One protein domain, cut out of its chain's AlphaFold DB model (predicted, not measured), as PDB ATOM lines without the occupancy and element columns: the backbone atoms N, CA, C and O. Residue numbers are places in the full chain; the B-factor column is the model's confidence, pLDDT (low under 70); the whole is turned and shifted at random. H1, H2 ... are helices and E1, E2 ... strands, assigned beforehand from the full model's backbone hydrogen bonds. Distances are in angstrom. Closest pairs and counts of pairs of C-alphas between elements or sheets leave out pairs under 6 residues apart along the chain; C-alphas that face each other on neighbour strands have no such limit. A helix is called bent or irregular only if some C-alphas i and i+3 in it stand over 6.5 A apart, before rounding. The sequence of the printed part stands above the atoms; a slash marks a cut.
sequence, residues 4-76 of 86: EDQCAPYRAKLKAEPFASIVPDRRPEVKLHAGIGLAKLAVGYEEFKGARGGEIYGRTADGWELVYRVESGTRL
ATOM      1  N   GLU A   4      91.844 129.905 143.139       66.06
ATOM      2  CA  GLU A   4      92.112 130.929 142.132       66.06
ATOM      3  C   GLU A   4      93.399 131.715 142.394       66.06
ATOM      4  O   GLU A   4      94.147 131.961 141.447       66.06
ATOM      5  N   ASP A   5      93.708 132.036 143.656       73.12
ATOM      6  CA  ASP A   5      94.969 132.693 144.035       73.12
ATOM      7  C   ASP A   5      96.184 131.809 143.722       73.12
ATOM      8  O   ASP A   5      97.234 132.298 143.308       73.12
ATOM      9  N   GLN A   6      96.032 130.490 143.872       71.88
ATOM     10  CA  GLN A   6      97.086 129.523 143.556       71.88
ATOM     11  C   GLN A   6      97.294 129.379 142.041       71.88
ATOM     12  O   GLN A   6      98.418 129.175 141.584       71.88
ATOM     13  N   CYS A   7      96.232 129.528 141.239       64.69
ATOM     14  CA  CYS A   7      96.295 129.432 139.780       64.69
ATOM     15  C   CYS A   7      96.684 130.747 139.077       64.69
ATOM     16  O   CYS A   7      97.130 130.709 137.927       64.69
ATOM     17  N   ALA A   8      96.538 131.906 139.726       67.00
ATOM     18  CA  ALA A   8      96.826 133.228 139.162       67.00
ATOM     19  C   ALA A   8      98.224 133.379 138.508       67.00
ATOM     20  O   ALA A   8      98.285 133.829 137.357       67.00
ATOM     21  N   PRO A   9      99.344 132.957 139.133       64.25
ATOM     22  CA  PRO A   9     100.669 133.057 138.508       64.25
ATOM     23  C   PRO A   9     100.839 132.136 137.287       64.25
ATOM     24  O   PRO A   9     101.628 132.429 136.386       64.25
ATOM     25  N   TYR A  10     100.072 131.045 137.210       60.69
ATOM     26  CA  TYR A  10     100.074 130.132 136.063       60.69
ATOM     27  C   TYR A  10      99.161 130.626 134.933       60.69
ATOM     28  O   TYR A  10      99.496 130.455 133.763       60.69
ATOM     29  N   ARG A  11      98.061 131.321 135.257       57.69
ATOM     30  CA  ARG A  11      97.187 131.987 134.273       57.69
ATOM     31  C   ARG A  11      97.942 133.031 133.452       57.69
ATOM     32  O   ARG A  11      97.736 133.110 132.248       57.69
ATOM     33  N   ALA A  12      98.845 133.797 134.066       57.38
ATOM     34  CA  ALA A  12      99.683 134.753 133.338       57.38
ATOM     35  C   ALA A  12     100.652 134.066 132.355       57.38
ATOM     36  O   ALA A  12     100.862 134.568 131.257       57.38
ATOM     37  N   LYS A  13     101.180 132.882 132.698       52.44
ATOM     38  CA  LYS A  13     101.978 132.054 131.772       52.44
ATOM     39  C   LYS A  13     101.138 131.426 130.654       52.44
ATOM     40  O   LYS A  13     101.655 131.224 129.565       52.44
ATOM     41  N   LEU A  14      99.856 131.158 130.908       50.94
ATOM     42  CA  LEU A  14      98.879 130.706 129.907       50.94
ATOM     43  C   LEU A  14      98.379 131.835 128.984       50.94
ATOM     44  O   LEU A  14      97.752 131.538 127.974       50.94
ATOM     45  N   LYS A  15      98.624 133.111 129.323       52.81
ATOM     46  CA  LYS A  15      98.258 134.269 128.486       52.81
ATOM     47  C   LYS A  15      99.212 134.511 127.315       52.81
ATOM     48  O   LYS A  15      98.835 135.254 126.415       52.81
ATOM     49  N   ALA A  16     100.418 133.939 127.320       60.62
ATOM     50  CA  ALA A  16     101.224 133.909 126.103       60.62
ATOM     51  C   ALA A  16     100.452 133.079 125.071       60.62
ATOM     52  O   ALA A  16     100.054 131.956 125.384       60.62
ATOM     53  N   GLU A  17     100.176 133.649 123.895       67.06
ATOM     54  CA  GLU A  17      99.399 132.960 122.863       67.06
ATOM     55  C   GLU A  17     100.026 131.584 122.589       67.06
ATOM     56  O   GLU A  17     101.215 131.500 122.255       67.06
ATOM     57  N   PRO A  18      99.283 130.487 122.828       87.25
ATOM     58  CA  PRO A  18      99.875 129.165 122.815       87.25
ATOM     59  C   PRO A  18     100.237 128.765 121.388       87.25
ATOM     60  O   PRO A  18      99.548 129.108 120.428       87.25
ATOM     61  N   PHE A  19     101.295 127.972 121.263       92.81
ATOM     62  CA  PHE A  19     101.641 127.282 120.026       92.81
ATOM     63  C   PHE A  19     101.217 125.821 120.139       92.81
ATOM     64  O   PHE A  19     101.349 125.223 121.204       92.81
ATOM     65  N   ALA A  20     100.746 125.218 119.056       94.75
ATOM     66  CA  ALA A  20     100.498 123.786 118.985       94.75
ATOM     67  C   ALA A  20     101.565 123.122 118.116       94.75
ATOM     68  O   ALA A  20     102.024 123.706 117.138       94.75
ATOM     69  N   SER A  21     101.952 121.898 118.457       95.38
ATOM     70  CA  SER A  21     102.709 121.029 117.557       95.38
ATOM     71  C   SER A  21     101.921 119.764 117.267       95.38
ATOM     72  O   SER A  21     101.417 119.157 118.216       95.38
ATOM     73  N   ILE A  22     101.912 119.327 116.012       96.25
ATOM     74  CA  ILE A  22     101.412 118.015 115.594       96.25
ATOM     75  C   ILE A  22     102.613 117.194 115.133       96.25
ATOM     76  O   ILE A  22     103.279 117.556 114.165       96.25
ATOM     77  N   VAL A  23     102.929 116.121 115.859       94.19
ATOM     78  CA  VAL A  23     104.063 115.231 115.563       94.19
ATOM     79  C   VAL A  23     103.546 113.791 115.537       94.19
ATOM     80  O   VAL A  23     103.367 113.214 116.614       94.19
ATOM     81  N   PRO A  24     103.318 113.198 114.346       91.00
ATOM     82  CA  PRO A  24     102.657 111.891 114.193       91.00
ATOM     83  C   PRO A  24     103.296 110.760 115.010       91.00
ATOM     84  O   PRO A  24     102.615 109.901 115.571       91.00
ATOM     85  N   ASP A  25     104.624 110.805 115.134       86.56
ATOM     86  CA  ASP A  25     105.434 109.803 115.830       86.56
ATOM     87  C   ASP A  25     105.486 110.001 117.365       86.56
ATOM     88  O   ASP A  25     106.183 109.290 118.084       86.56
ATOM     89  N   ARG A  26     104.757 110.983 117.922       87.25
ATOM     90  CA  ARG A  26     104.684 111.220 119.374       87.25
ATOM     91  C   ARG A  26     103.332 110.839 119.968       87.25
ATOM     92  O   ARG A  26     102.293 110.777 119.311       87.25
ATOM     93  N   ARG A  27     103.358 110.603 121.282       88.88
ATOM     94  CA  ARG A  27     102.169 110.442 122.123       88.88
ATOM     95  C   ARG A  27     102.213 111.437 123.300       88.88
ATOM     96  O   ARG A  27     103.215 111.478 124.021       88.88
ATOM     97  N   PRO A  28     101.170 112.269 123.492       88.94
ATOM     98  CA  PRO A  28     100.127 112.586 122.507       88.94
ATOM     99  C   PRO A  28     100.722 113.194 121.222       88.94
ATOM    100  O   PRO A  28     101.801 113.789 121.265       88.94
ATOM    101  N   GLU A  29     100.016 113.009 120.103       91.12
ATOM    102  CA  GLU A  29     100.399 113.531 118.780       91.12
ATOM    103  C   GLU A  29     100.347 115.063 118.746       91.12
ATOM    104  O   GLU A  29     101.253 115.716 118.230       91.12
ATOM    105  N   VAL A  30      99.315 115.630 119.373       94.12
ATOM    106  CA  VAL A  30      99.118 117.073 119.508       94.12
ATOM    107  C   VAL A  30      99.566 117.524 120.897       94.12
ATOM    108  O   VAL A  30      99.179 116.935 121.909       94.12
ATOM    109  N   LYS A  31     100.371 118.588 120.961       92.50
ATOM    110  CA  LYS A  31     100.775 119.238 122.218       92.50
ATOM    111  C   LYS A  31     100.672 120.749 122.113       92.50
ATOM    112  O   LYS A  31     101.033 121.312 121.086       92.50
ATOM    113  N   LEU A  32     100.235 121.379 123.200       92.00
ATOM    114  CA  LEU A  32     100.258 122.828 123.368       92.00
ATOM    115  C   LEU A  32     101.532 123.255 124.095       92.00
ATOM    116  O   LEU A  32     102.010 122.572 125.002       92.00
ATOM    117  N   HIS A  33     102.048 124.411 123.708       90.56
ATOM    118  CA  HIS A  33     103.309 124.968 124.160       90.56
ATOM    119  C   HIS A  33     103.111 126.427 124.535       90.56
ATOM    120  O   HIS A  33     102.455 127.176 123.816       90.56
ATOM    121  N   ALA A  34     103.748 126.852 125.622       87.94
ATOM    122  CA  ALA A  34     103.723 128.249 126.056       87.94
ATOM    123  C   ALA A  34     104.519 129.194 125.130       87.94
ATOM    124  O   ALA A  34     104.501 130.403 125.326       87.94
ATOM    125  N   GLY A  35     105.254 128.658 124.148       88.38
ATOM    126  CA  GLY A  35     106.033 129.461 123.213       88.38
ATOM    127  C   GLY A  35     106.554 128.662 122.022       88.38
ATOM    128  O   GLY A  35     106.705 127.438 122.082       88.38
ATOM    129  N   ILE A  36     106.875 129.384 120.948       90.56
ATOM    130  CA  ILE A  36     107.277 128.799 119.666       90.56
ATOM    131  C   ILE A  36     108.564 127.973 119.757       90.56
ATOM    132  O   ILE A  36     108.696 126.973 119.063       90.56
ATOM    133  N   GLY A  37     109.497 128.333 120.645       90.38
ATOM    134  CA  GLY A  37     110.739 127.579 120.846       90.38
ATOM    135  C   GLY A  37     110.490 126.145 121.320       90.38
ATOM    136  O   GLY A  37     111.109 125.212 120.818       90.38
ATOM    137  N   LEU A  38     109.524 125.948 122.222       90.38
ATOM    138  CA  LEU A  38     109.141 124.616 122.701       90.38
ATOM    139  C   LEU A  38     108.438 123.801 121.605       90.38
ATOM    140  O   LEU A  38     108.704 122.609 121.468       90.38
ATOM    141  N   ALA A  39     107.617 124.448 120.772       92.44
ATOM    142  CA  ALA A  39     107.022 123.803 119.602       92.44
ATOM    143  C   ALA A  39     108.095 123.403 118.566       92.44
ATOM    144  O   ALA A  39     108.080 122.278 118.066       92.44
ATOM    145  N   LYS A  40     109.083 124.277 118.315       92.56
ATOM    146  CA  LYS A  40     110.256 124.004 117.463       92.56
ATOM    147  C   LYS A  40     111.058 122.809 117.984       92.56
ATOM    148  O   LYS A  40     111.431 121.969 117.177       92.56
ATOM    149  N   LEU A  41     111.252 122.673 119.299       90.12
ATOM    150  CA  LEU A  41     111.911 121.510 119.927       90.12
ATOM    151  C   LEU A  41     111.066 120.223 119.917       90.12
ATOM    152  O   LEU A  41     111.585 119.123 120.099       90.12
ATOM    153  N   ALA A  42     109.745 120.329 119.767       90.56
ATOM    154  CA  ALA A  42     108.894 119.152 119.638       90.56
ATOM    155  C   ALA A  42     108.998 118.533 118.236       90.56
ATOM    156  O   ALA A  42     108.979 117.305 118.124       90.56
ATOM    157  N   VAL A  43     109.111 119.378 117.204       92.62
ATOM    158  CA  VAL A  43     109.220 118.985 115.786       92.62
ATOM    159  C   VAL A  43     110.676 118.734 115.378       92.62
ATOM    160  O   VAL A  43     110.998 117.703 114.783       92.62
ATOM    161  N   GLY A  44     111.568 119.668 115.703       85.19
ATOM    162  CA  GLY A  44     113.016 119.548 115.572       85.19
ATOM    163  C   GLY A  44     113.606 118.919 116.825       85.19
ATOM    164  O   GLY A  44     113.303 119.350 117.927       85.19
ATOM    165  N   TYR A  45     114.454 117.909 116.681       74.88
ATOM    166  CA  TYR A  45     115.000 117.181 117.819       74.88
ATOM    167  C   TYR A  45     116.502 117.018 117.635       74.88
ATOM    168  O   TYR A  45     116.956 116.362 116.697       74.88
ATOM    169  N   GLU A  46     117.278 117.641 118.520       67.00
ATOM    170  CA  GLU A  46     118.740 117.679 118.409       67.00
ATOM    171  C   GLU A  46     119.363 116.279 118.439       67.00
ATOM    172  O   GLU A  46     120.259 115.991 117.648       67.00
ATOM    173  N   GLU A  47     118.820 115.371 119.252       64.19
ATOM    174  CA  GLU A  47     119.241 113.963 119.299       64.19
ATOM    175  C   GLU A  47     119.047 113.230 117.953       64.19
ATOM    176  O   GLU A  47     119.760 112.268 117.680       64.19
ATOM    177  N   PHE A  48     118.161 113.704 117.063       62.31
ATOM    178  CA  PHE A  48     118.033 113.180 115.693       62.31
ATOM    179  C   PHE A  48     118.849 113.954 114.655       62.31
ATOM    180  O   PHE A  48     118.766 113.653 113.466       62.31
ATOM    181  N   LYS A  49     119.629 114.960 115.074       74.50
ATOM    182  CA  LYS A  49     120.386 115.855 114.184       74.50
ATOM    183  C   LYS A  49     119.511 116.454 113.061       74.50
ATOM    184  O   LYS A  49     120.001 116.757 111.971       74.50
ATOM    185  N   GLY A  50     118.213 116.634 113.326       81.75
ATOM    186  CA  GLY A  50     117.210 116.985 112.319       81.75
ATOM    187  C   GLY A  50     115.786 117.057 112.873       81.75
ATOM    188  O   GLY A  50     115.576 117.233 114.074       81.75
ATOM    189  N   ALA A  51     114.791 116.949 111.997       89.19
ATOM    190  CA  ALA A  51     113.380 116.935 112.369       89.19
ATOM    191  C   ALA A  51     112.805 115.521 112.440       89.19
ATOM    192  O   ALA A  51     113.050 114.686 111.572       89.19
ATOM    193  N   ARG A  52     111.925 115.307 113.423       87.69
ATOM    194  CA  ARG A  52     110.977 114.181 113.432       87.69
ATOM    195  C   ARG A  52     109.917 114.325 112.339       87.69
ATOM    196  O   ARG A  52     109.311 113.339 111.936       87.69
ATOM    197  N   GLY A  53     109.732 115.550 111.856       89.69
ATOM    198  CA  GLY A  53     108.638 115.939 110.984       89.69
ATOM    199  C   GLY A  53     107.405 116.321 111.795       89.69
ATOM    200  O   GLY A  53     107.226 115.878 112.931       89.69
ATOM    201  N   GLY A  54     106.583 117.193 111.231       94.12
ATOM    202  CA  GLY A  54     105.386 117.691 111.888       94.12
ATOM    203  C   GLY A  54     105.084 119.139 111.552       94.12
ATOM    204  O   GLY A  54     105.685 119.757 110.670       94.12
ATOM    205  N   GLU A  55     104.125 119.669 112.289       97.38
ATOM    206  CA  GLU A  55     103.533 120.975 112.043       97.38
ATOM    207  C   GLU A  55     103.538 121.796 113.323       97.38
ATOM    208  O   GLU A  55     103.380 121.254 114.419       97.38
ATOM    209  N   ILE A  56     103.722 123.103 113.182       96.19
ATOM    210  CA  ILE A  56     103.636 124.075 114.266       96.19
ATOM    211  C   ILE A  56     102.550 125.069 113.903       96.19
ATOM    212  O   ILE A  56     102.604 125.660 112.828       96.19
ATOM    213  N   TYR A  57     101.616 125.284 114.822       96.25
ATOM    214  CA  TYR A  57     100.539 126.249 114.678       96.25
ATOM    215  C   TYR A  57     100.627 127.329 115.752       96.25
ATOM    216  O   TYR A  57     100.947 127.032 116.904       96.25
ATOM    217  N   GLY A  58     100.322 128.568 115.389       93.62
ATOM    218  CA  GLY A  58     100.141 129.684 116.313       93.62
ATOM    219  C   GLY A  58      98.656 129.925 116.553       93.62
ATOM    220  O   GLY A  58      97.848 129.772 115.635       93.62
ATOM    221  N   ARG A  59      98.276 130.275 117.784       90.25
ATOM    222  CA  ARG A  59      96.912 130.721 118.071       90.25
ATOM    223  C   ARG A  59      96.725 132.140 117.531       90.25
ATOM    224  O   ARG A  59      97.542 133.005 117.807       90.25
ATOM    225  N   THR A  60      95.641 132.360 116.799       86.62
ATOM    226  CA  THR A  60      95.169 133.674 116.344       86.62
ATOM    227  C   THR A  60      93.766 133.942 116.900       86.62
ATOM    228  O   THR A  60      93.160 133.055 117.518       86.62
ATOM    229  N   ALA A  61      93.215 135.140 116.670       85.50
ATOM    230  CA  ALA A  61      91.831 135.460 117.036       85.50
ATOM    231  C   ALA A  61      90.822 134.492 116.384       85.50
ATOM    232  O   ALA A  61      89.883 134.037 117.040       85.50
ATOM    233  N   ASP A  62      91.079 134.106 115.133       88.19
ATOM    234  CA  ASP A  62      90.169 133.303 114.311       88.19
ATOM    235  C   ASP A  62      90.388 131.791 114.437       88.19
ATOM    236  O   ASP A  62      89.545 130.999 114.019       88.19
ATOM    237  N   GLY A  63      91.502 131.345 115.021       89.81
ATOM    238  CA  GLY A  63      91.796 129.916 115.034       89.81
ATOM    239  C   GLY A  63      93.248 129.570 115.318       89.81
ATOM    240  O   GLY A  63      93.920 130.192 116.141       89.81
ATOM    241  N   TRP A  64      93.690 128.510 114.656       91.81
ATOM    242  CA  TRP A  64      95.074 128.073 114.619       91.81
ATOM    243  C   TRP A  64      95.598 128.289 113.205       91.81
ATOM    244  O   TRP A  64      94.970 127.837 112.250       91.81
ATOM    245  N   GLU A  65      96.744 128.944 113.075       94.88
ATOM    246  CA  GLU A  65      97.394 129.187 111.788       94.88
ATOM    247  C   GLU A  65      98.698 128.402 111.697       94.88
ATOM    248  O   GLU A  65      99.457 128.343 112.664       94.88
ATOM    249  N   LEU A  66      98.948 127.773 110.547       95.50
ATOM    250  CA  LEU A  66     100.175 127.022 110.308       95.50
ATOM    251  C   LEU A  66     101.363 127.988 110.217       95.50
ATOM    252  O   LEU A  66     101.435 128.803 109.306       95.50
ATOM    253  N   VAL A  67     102.323 127.833 111.123       94.94
ATOM    254  CA  VAL A  67     103.556 128.630 111.155       94.94
ATOM    255  C   VAL A  67     104.679 127.908 110.421       94.94
ATOM    256  O   VAL A  67     105.364 128.495 109.590       94.94
ATOM    257  N   TYR A  68     104.860 126.612 110.697       95.06
ATOM    258  CA  TYR A  68     105.832 125.782 109.989       95.06
ATOM    259  C   TYR A  68     105.282 124.390 109.734       95.06
ATOM    260  O   TYR A  68     104.648 123.792 110.602       95.06
ATOM    261  N   ARG A  69     105.643 123.835 108.581       95.38
ATOM    262  CA  ARG A  69     105.566 122.405 108.294       95.38
ATOM    263  C   ARG A  69     106.967 121.916 107.959       95.38
ATOM    264  O   ARG A  69     107.685 122.572 107.208       95.38
ATOM    265  N   VAL A  70     107.356 120.790 108.541       94.00
ATOM    266  CA  VAL A  70     108.682 120.199 108.355       94.00
ATOM    267  C   VAL A  70     108.528 118.713 108.080       94.00
ATOM    268  O   VAL A  70     107.763 118.030 108.758       94.00
ATOM    269  N   GLU A  71     109.266 118.200 107.103       92.38
ATOM    270  CA  GLU A  71     109.278 116.772 106.796       92.38
ATOM    271  C   GLU A  71     110.216 116.010 107.738       92.38
ATOM    272  O   GLU A  71     111.229 116.537 108.212       92.38
ATOM    273  N   SER A  72     109.882 114.750 108.008       90.50
ATOM    274  CA  SER A  72     110.753 113.865 108.783       90.50
ATOM    275  C   SER A  72     112.105 113.688 108.095       90.50
ATOM    276  O   SER A  72     112.176 113.568 106.876       90.50
ATOM    277  N   GLY A  73     113.190 113.703 108.869       88.44
ATOM    278  CA  GLY A  73     114.551 113.597 108.337       88.44
ATOM    279  C   GLY A  73     115.111 114.896 107.748       88.44
ATOM    280  O   GLY A  73     116.273 114.910 107.338       88.44
ATOM    281  N   THR A  74     114.351 116.002 107.756       91.50
ATOM    282  CA  THR A  74     114.888 117.332 107.415       91.50
ATOM    283  C   THR A  74     116.109 117.621 108.289       91.50
ATOM    284  O   THR A  74     116.042 117.496 109.516       91.50
ATOM    285  N   ARG A  75     117.238 117.996 107.680       90.62
ATOM    286  CA  ARG A  75     118.490 118.243 108.413       90.62
ATOM    287  C   ARG A  75     118.366 119.491 109.274       90.62
ATOM    288  O   ARG A  75     117.673 120.437 108.915       90.62
ATOM    289  N   LEU A  76     119.109 119.530 110.381       87.00
ATOM    290  CA  LEU A  76     119.087 120.665 111.311       87.00
ATOM    291  C   LEU A  76     119.338 122.020 110.620       87.00
ATOM    292  O   LEU A  76     118.691 123.000 110.977       87.00
TER     293      LEU A  76
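What this domain is: This is residues 4 to 76 of the 86 residues of an uncharacterized protein of Streptomyces sp. SID4913 (UniProt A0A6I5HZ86). A strongly twisted sheet of four strands is covered on one face by the short helix H2, and H1 makes an arm whose residues 4 to 12 stick out from this body. The printed part has 73 residues with two named helices and four named strands, in the order H1, E1, E2, H2, E3, E4; the sheet runs E2, E1, E3, E4, antiparallel throughout. The class is mixed, helices and strands. The whole is only just loose, close to compact, with a radius of gyration of the C-alphas of 13.7 A, and its elongated outline spans 44 by 28 by 20 A.

Where its parts are: In the sheet, E1 covers residues 19 to 22, 10.3 A from first to last C-alpha, and E2 residues 30 to 33, 10.1 A. E3 covers residues 54 to 59, 16.7 A, and E4 residues 64 to 70, 16.9 A, ending at C-alpha 70 at (108.682, 120.199, 108.355). H2 covers residues 36 to 43, 10.7 A, and begins at C-alpha 36 at (107.277, 128.799, 119.666). H1 covers residues 4 to 14, 14.0 A, beginning at C-alpha 4 at (92.112, 130.929, 142.132); it is irregular, with C-alphas 6 and 9 7.1 A apart.

How they stand to each other: The inner strands E1 and E3 are antiparallel at 154 degrees, with N 20 and O 57 within hydrogen-bond range at 2.8 A. The hairpin of E1 and E2 has N 33 and O 19 at 2.7 A. The hairpin of E3 and E4 has N 56 and O 68 at 2.8 A. E2 and E4 are the edge strands and are apart. H2 is on the sheet at a height over the sheet of 7.5 A, over E1 and E3, and runs along the strands, at 5 degrees to E1 on the local plane. The closest C-alphas of E1 and H2 are those of Ser 21 and Ala 39, 5.5 A apart. E2, H2 and E3 form a split strand-helix-strand unit, two strands running the same way with E1 between them in the sheet, and its crossover is right-handed. H1 is not on the sheet and is apart from H2. Each O i to N i+4 pair is within hydrogen-bond range in H2, against 4 of 7 in H1.

The domain as a whole: The C-alphas of Asp 5 and Arg 75, the two farthest apart, are 45.1 A from each other. Without the free residues 4 to 12, the body of 64 residues spans 33 by 21 by 21 A. The printed part has no cut, and no link is long. Between H2 and E3, residues 44 to 45 pair with residues 50 to 51, antiparallel. The mean pLDDT of the printed part is 84.0; residue 4, residues 7 to 17 and residues 46 to 48 are under 70.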